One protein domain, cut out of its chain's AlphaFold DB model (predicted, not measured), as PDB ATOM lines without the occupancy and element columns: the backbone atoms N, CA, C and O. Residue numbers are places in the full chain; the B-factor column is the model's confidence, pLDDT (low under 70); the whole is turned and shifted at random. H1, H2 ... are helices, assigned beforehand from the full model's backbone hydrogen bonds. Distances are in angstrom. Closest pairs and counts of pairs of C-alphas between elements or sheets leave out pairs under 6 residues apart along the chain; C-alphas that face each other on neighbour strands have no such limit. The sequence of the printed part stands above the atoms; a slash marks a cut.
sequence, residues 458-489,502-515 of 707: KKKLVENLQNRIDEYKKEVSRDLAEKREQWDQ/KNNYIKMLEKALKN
ATOM      1  N   LYS A 458       4.141  19.322  -2.519       83.50
ATOM      2  CA  LYS A 458       4.005  20.788  -2.700       83.50
ATOM      3  C   LYS A 458       5.267  21.397  -3.330       83.50
ATOM      4  O   LYS A 458       5.131  22.263  -4.188       83.50
ATOM      5  N   LYS A 459       6.468  20.926  -2.953       85.62
ATOM      6  CA  LYS A 459       7.751  21.432  -3.478       85.62
ATOM      7  C   LYS A 459       7.882  21.194  -4.988       85.62
ATOM      8  O   LYS A 459       7.967  22.169  -5.724       85.62
ATOM      9  N   LYS A 460       7.761  19.941  -5.453       88.88
ATOM     10  CA  LYS A 460       7.848  19.590  -6.890       88.88
ATOM     11  C   LYS A 460       6.796  20.303  -7.751       88.88
ATOM     12  O   LYS A 460       7.061  20.629  -8.905       88.88
ATOM     13  N   LEU A 461       5.601  20.573  -7.208       83.69
ATOM     14  CA  LEU A 461       4.587  21.361  -7.921       83.69
ATOM     15  C   LEU A 461       5.009  22.834  -8.069       83.69
ATOM     16  O   LEU A 461       4.896  23.378  -9.162       83.69
ATOM     17  N   VAL A 462       5.490  23.473  -6.996       84.88
ATOM     18  CA  VAL A 462       5.962  24.873  -7.018       84.88
ATOM     19  C   VAL A 462       7.172  25.039  -7.943       84.88
ATOM     20  O   VAL A 462       7.202  25.969  -8.743       84.88
ATOM     21  N   GLU A 463       8.119  24.108  -7.887       90.25
ATOM     22  CA  GLU A 463       9.313  24.036  -8.736       90.25
ATOM     23  C   GLU A 463       8.965  23.961 -10.234       90.25
ATOM     24  O   GLU A 463       9.404  24.799 -11.020       90.25
ATOM     25  N   ASN A 464       8.077  23.038 -10.627       88.94
ATOM     26  CA  ASN A 464       7.599  22.917 -12.011       88.94
ATOM     27  C   ASN A 464       6.969  24.224 -12.537       88.94
ATOM     28  O   ASN A 464       7.142  24.587 -13.700       88.94
ATOM     29  N   LEU A 465       6.256  24.952 -11.675       82.38
ATOM     30  CA  LEU A 465       5.614  26.219 -12.026       82.38
ATOM     31  C   LEU A 465       6.602  27.382 -12.096       82.38
ATOM     32  O   LEU A 465       6.455  28.225 -12.976       82.38
ATOM     33  N   GLN A 466       7.607  27.417 -11.219       84.31
ATOM     34  CA  GLN A 466       8.691  28.397 -11.290       84.31
ATOM     35  C   GLN A 466       9.443  28.245 -12.620       84.31
ATOM     36  O   GLN A 466       9.596  29.227 -13.341       84.31
ATOM     37  N   ASN A 467       9.762  27.007 -13.015       91.88
ATOM     38  CA  ASN A 467      10.392  26.716 -14.305       91.88
ATOM     39  C   ASN A 467       9.545  27.221 -15.489       91.88
ATOM     40  O   ASN A 467      10.079  27.881 -16.376       91.88
ATOM     41  N   ARG A 468       8.217  27.007 -15.478       86.31
ATOM     42  CA  ARG A 468       7.298  27.536 -16.514       86.31
ATOM     43  C   ARG A 468       7.172  29.066 -16.508       86.31
ATOM     44  O   ARG A 468       6.937  29.661 -17.558       86.31
ATOM     45  N   ILE A 469       7.307  29.717 -15.352       85.94
ATOM     46  CA  ILE A 469       7.322  31.186 -15.243       85.94
ATOM     47  C   ILE A 469       8.616  31.750 -15.843       85.94
ATOM     48  O   ILE A 469       8.562  32.718 -16.602       85.94
ATOM     49  N   ASP A 470       9.762  31.140 -15.548       88.44
ATOM     50  CA  ASP A 470      11.059  31.609 -16.042       88.44
ATOM     51  C   ASP A 470      11.290  31.244 -17.522       88.44
ATOM     52  O   ASP A 470      11.905  32.014 -18.260       88.44
ATOM     53  N   GLU A 471      10.707  30.143 -18.008       92.38
ATOM     54  CA  GLU A 471      10.564  29.840 -19.438       92.38
ATOM     55  C   GLU A 471       9.757  30.930 -20.163       92.38
ATOM     56  O   GLU A 471      10.216  31.468 -21.173       92.38
ATOM     57  N   TYR A 472       8.607  31.339 -19.612       84.81
ATOM     58  CA  TYR A 472       7.810  32.430 -20.177       84.81
ATOM     59  C   TYR A 472       8.547  33.780 -20.133       84.81
ATOM     60  O   TYR A 472       8.471  34.551 -21.089       84.81
ATOM     61  N   LYS A 473       9.336  34.062 -19.082       85.75
ATOM     62  CA  LYS A 473      10.243  35.227 -19.073       85.75
ATOM     63  C   LYS A 473      11.254  35.161 -20.225       85.75
ATOM     64  O   LYS A 473      11.425  36.155 -20.927       85.75
ATOM     65  N   LYS A 474      11.880  34.002 -20.472       90.75
ATOM     66  CA  LYS A 474      12.802  33.789 -21.608       90.75
ATOM     67  C   LYS A 474      12.108  33.906 -22.972       90.75
ATOM     68  O   LYS A 474      12.755  34.285 -23.946       90.75
ATOM     69  N   GLU A 475      10.821  33.579 -23.085       88.88
ATOM     70  CA  GLU A 475      10.018  33.837 -24.292       88.88
ATOM     71  C   GLU A 475       9.783  35.346 -24.489       88.88
ATOM     72  O   GLU A 475      10.167  35.886 -25.523       88.88
ATOM     73  N   VAL A 476       9.274  36.058 -23.474       85.00
ATOM     74  CA  VAL A 476       9.018  37.513 -23.542       85.00
ATOM     75  C   VAL A 476      10.291  38.327 -23.799       85.00
ATOM     76  O   VAL A 476      10.243  39.299 -24.552       85.00
ATOM     77  N   SER A 477      11.437  37.935 -23.233       86.06
ATOM     78  CA  SER A 477      12.720  38.600 -23.501       86.06
ATOM     79  C   SER A 477      13.216  38.394 -24.937       86.06
ATOM     80  O   SER A 477      13.771  39.328 -25.514       86.06
ATOM     81  N   ARG A 478      12.971  37.230 -25.557       91.12
ATOM     82  CA  ARG A 478      13.256  37.013 -26.991       91.12
ATOM     83  C   ARG A 478      12.315  37.830 -27.875       91.12
ATOM     84  O   ARG A 478      12.783  38.533 -28.761       91.12
ATOM     85  N   ASP A 479      11.021  37.845 -27.551       85.81
ATOM     86  CA  ASP A 479       9.984  38.641 -28.234       85.81
ATOM     87  C   ASP A 479      10.238  40.171 -28.138       85.81
ATOM     88  O   ASP A 479       9.702  40.951 -28.931       85.81
ATOM     89  N   LEU A 480      11.046  40.604 -27.158       84.56
ATOM     90  CA  LEU A 480      11.583  41.964 -27.006       84.56
ATOM     91  C   LEU A 480      12.872  42.196 -27.809       84.56
ATOM     92  O   LEU A 480      13.015  43.271 -28.388       84.56
ATOM     93  N   ALA A 481      13.793  41.228 -27.838       87.81
ATOM     94  CA  ALA A 481      15.053  41.316 -28.578       87.81
ATOM     95  C   ALA A 481      14.819  41.341 -30.099       87.81
ATOM     96  O   ALA A 481      15.204  42.314 -30.744       87.81
ATOM     97  N   GLU A 482      14.064  40.369 -30.631       92.38
ATOM     98  CA  GLU A 482      13.668  40.271 -32.053       92.38
ATOM     99  C   GLU A 482      13.021  41.578 -32.550       92.38
ATOM    100  O   GLU A 482      13.211  41.999 -33.687       92.38
ATOM    101  N   LYS A 483      12.275  42.273 -31.678       86.44
ATOM    102  CA  LYS A 483      11.634  43.552 -32.016       86.44
ATOM    103  C   LYS A 483      12.553  44.759 -31.944       86.44
ATOM    104  O   LYS A 483      12.302  45.711 -32.674       86.44
ATOM    105  N   ARG A 484      13.581  44.755 -31.091       85.75
ATOM    106  CA  ARG A 484      14.623  45.791 -31.132       85.75
ATOM    107  C   ARG A 484      15.373  45.680 -32.453       85.75
ATOM    108  O   ARG A 484      15.308  46.609 -33.245       85.75
ATOM    109  N   GLU A 485      15.887  44.490 -32.745       92.00
ATOM    110  CA  GLU A 485      16.569  44.163 -33.998       92.00
ATOM    111  C   GLU A 485      15.727  44.522 -35.240       92.00
ATOM    112  O   GLU A 485      16.182  45.296 -36.081       92.00
ATOM    113  N   GLN A 486      14.461  44.089 -35.306       89.00
ATOM    114  CA  GLN A 486      13.539  44.450 -36.395       89.00
ATOM    115  C   GLN A 486      13.336  45.969 -36.549       89.00
ATOM    116  O   GLN A 486      13.225  46.447 -37.673       89.00
ATOM    117  N   TRP A 487      13.281  46.738 -35.457       85.19
ATOM    118  CA  TRP A 487      13.139  48.200 -35.530       85.19
ATOM    119  C   TRP A 487      14.436  48.938 -35.869       85.19
ATOM    120  O   TRP A 487      14.393  50.087 -36.320       85.19
ATOM    121  N   ASP A 488      15.581  48.326 -35.598       88.31
ATOM    122  CA  ASP A 488      16.875  48.940 -35.854       88.31
ATOM    123  C   ASP A 488      17.282  48.692 -37.325       88.31
ATOM    124  O   ASP A 488      17.779  49.618 -37.971       88.31
ATOM    125  N   GLN A 489      16.876  47.541 -37.893       88.94
ATOM    126  CA  GLN A 489      16.910  47.199 -39.329       88.94
ATOM    127  C   GLN A 489      15.908  47.975 -40.219       88.94
ATOM    128  O   GLN A 489      16.067  47.988 -41.439       88.94
ATOM    129  N   LYS A 502       5.965  52.537 -30.455       75.69
ATOM    130  CA  LYS A 502       7.191  51.823 -30.026       75.69
ATOM    131  C   LYS A 502       7.342  51.913 -28.501       75.69
ATOM    132  O   LYS A 502       7.363  50.892 -27.811       75.69
ATOM    133  N   ASN A 503       7.288  53.129 -27.954       77.94
ATOM    134  CA  ASN A 503       7.417  53.370 -26.513       77.94
ATOM    135  C   ASN A 503       6.244  52.811 -25.682       77.94
ATOM    136  O   ASN A 503       6.462  52.331 -24.570       77.94
ATOM    137  N   ASN A 504       5.010  52.833 -26.196       80.25
ATOM    138  CA  ASN A 504       3.850  52.256 -25.507       80.25
ATOM    139  C   ASN A 504       3.918  50.721 -25.440       80.25
ATOM    140  O   ASN A 504       3.559  50.147 -24.411       80.25
ATOM    141  N   TYR A 505       4.388  50.049 -26.498       78.25
ATOM    142  CA  TYR A 505       4.534  48.591 -26.498       78.25
ATOM    143  C   TYR A 505       5.649  48.127 -25.550       78.25
ATOM    144  O   TYR A 505       5.437  47.189 -24.780       78.25
ATOM    145  N   ILE A 506       6.788  48.827 -25.540       78.00
ATOM    146  CA  ILE A 506       7.894  48.574 -24.603       78.00
ATOM    147  C   ILE A 506       7.404  48.719 -23.151       78.00
ATOM    148  O   ILE A 506       7.448  47.753 -22.389       78.00
ATOM    149  N   LYS A 507       6.801  49.866 -22.800       78.56
ATOM    150  CA  LYS A 507       6.259  50.127 -21.450       78.56
ATOM    151  C   LYS A 507       5.179  49.131 -21.014       78.56
ATOM    152  O   LYS A 507       5.023  48.872 -19.822       78.56
ATOM    153  N   MET A 508       4.421  48.559 -21.954       87.75
ATOM    154  CA  MET A 508       3.440  47.510 -21.659       87.75
ATOM    155  C   MET A 508       4.114  46.198 -21.224       87.75
ATOM    156  O   MET A 508       3.646  45.568 -20.275       87.75
ATOM    157  N   LEU A 509       5.203  45.794 -21.885       75.12
ATOM    158  CA  LEU A 509       5.934  44.564 -21.559       75.12
ATOM    159  C   LEU A 509       6.793  44.714 -20.296       75.12
ATOM    160  O   LEU A 509       6.760  43.836 -19.438       75.12
ATOM    161  N   GLU A 510       7.455  45.857 -20.109       78.19
ATOM    162  CA  GLU A 510       8.140  46.199 -18.851       78.19
ATOM    163  C   GLU A 510       7.182  46.140 -17.652       78.19
ATOM    164  O   GLU A 510       7.515  45.602 -16.597       78.19
ATOM    165  N   LYS A 511       5.954  46.652 -17.819       82.44
ATOM    166  CA  LYS A 511       4.909  46.580 -16.793       82.44
ATOM    167  C   LYS A 511       4.427  45.148 -16.543       82.44
ATOM    168  O   LYS A 511       4.098  44.825 -15.405       82.44
ATOM    169  N   ALA A 512       4.391  44.289 -17.562       76.56
ATOM    170  CA  ALA A 512       4.065  42.874 -17.383       76.56
ATOM    171  C   ALA A 512       5.146  42.150 -16.561       76.56
ATOM    172  O   ALA A 512       4.810  41.472 -15.592       76.56
ATOM    173  N   LEU A 513       6.430  42.366 -16.873       76.25
ATOM    174  CA  LEU A 513       7.558  41.800 -16.120       76.25
ATOM    175  C   LEU A 513       7.558  42.269 -14.653       76.25
ATOM    176  O   LEU A 513       7.530  41.434 -13.748       76.25
ATOM    177  N   LYS A 514       7.445  43.585 -14.417       78.38
ATOM    178  CA  LYS A 514       7.383  44.165 -13.060       78.38
ATOM    179  C   LYS A 514       6.164  43.696 -12.255       78.38
ATOM    180  O   LYS A 514       6.246  43.584 -11.033       78.38
ATOM    181  N   ASN A 515       5.040  43.381 -12.905       76.44
ATOM    182  CA  ASN A 515       3.893  42.761 -12.232       76.44
ATOM    183  C   ASN A 515       4.196  41.313 -11.808       76.44
ATOM    184  O   ASN A 515       3.897  40.946 -10.673       76.44
TER     185      ASN A 515
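AT A GLANCE: This is residues 458 to 489 and 502 to 515 of the 707 residues of an uncharacterized protein of Amphiamblys sp. WSBS2006 (UniProt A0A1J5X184). One long helix, H1, makes the longest axis, and a shorter one, H2, runs back beside its later part, nearly parallel in line but loosely placed, while residues 458 to 472 of H1 stick out free. The printed part has 46 residues with two named helices, H1 then H2, and no named strand, and its class is all helix. It is only just loose, close to extended, with a radius of gyration of the C-alphas of 13.9 A and spans of 46 by 19 by 7 A.

IN THESE COORDINATES: H1, residues 458 to 488, is 45.4 A long and begins at C-alpha 458 (4.005, 20.788, -2.700). H2, residues 502 to 515, is 20.2 A long and ends at C-alpha 515 (3.893, 42.761, -12.232).

HOW THE PARTS SIT: H1 and H2 only just touch, with 3 pairs of C-alphas within 8 A, and H1 does so with residues 473 to 480 alone. The closest C-alphas are those of Lys 473 and Leu 513, 7.7 A apart. The two helices run opposite ways at a shallow tilt of 13 degrees. Every O i to N i+4 pair is within hydrogen-bond range in H2, and 26 of 27 are in H1.

THE WHOLE: The C-alphas farthest apart, those of Lys 458 and Gln 489, are 47.0 A apart. Residues 490 to 501 are not printed, and C-alphas 489 and 502 are 14.2 A apart across this cut. No printed residue is under 70 in pLDDT.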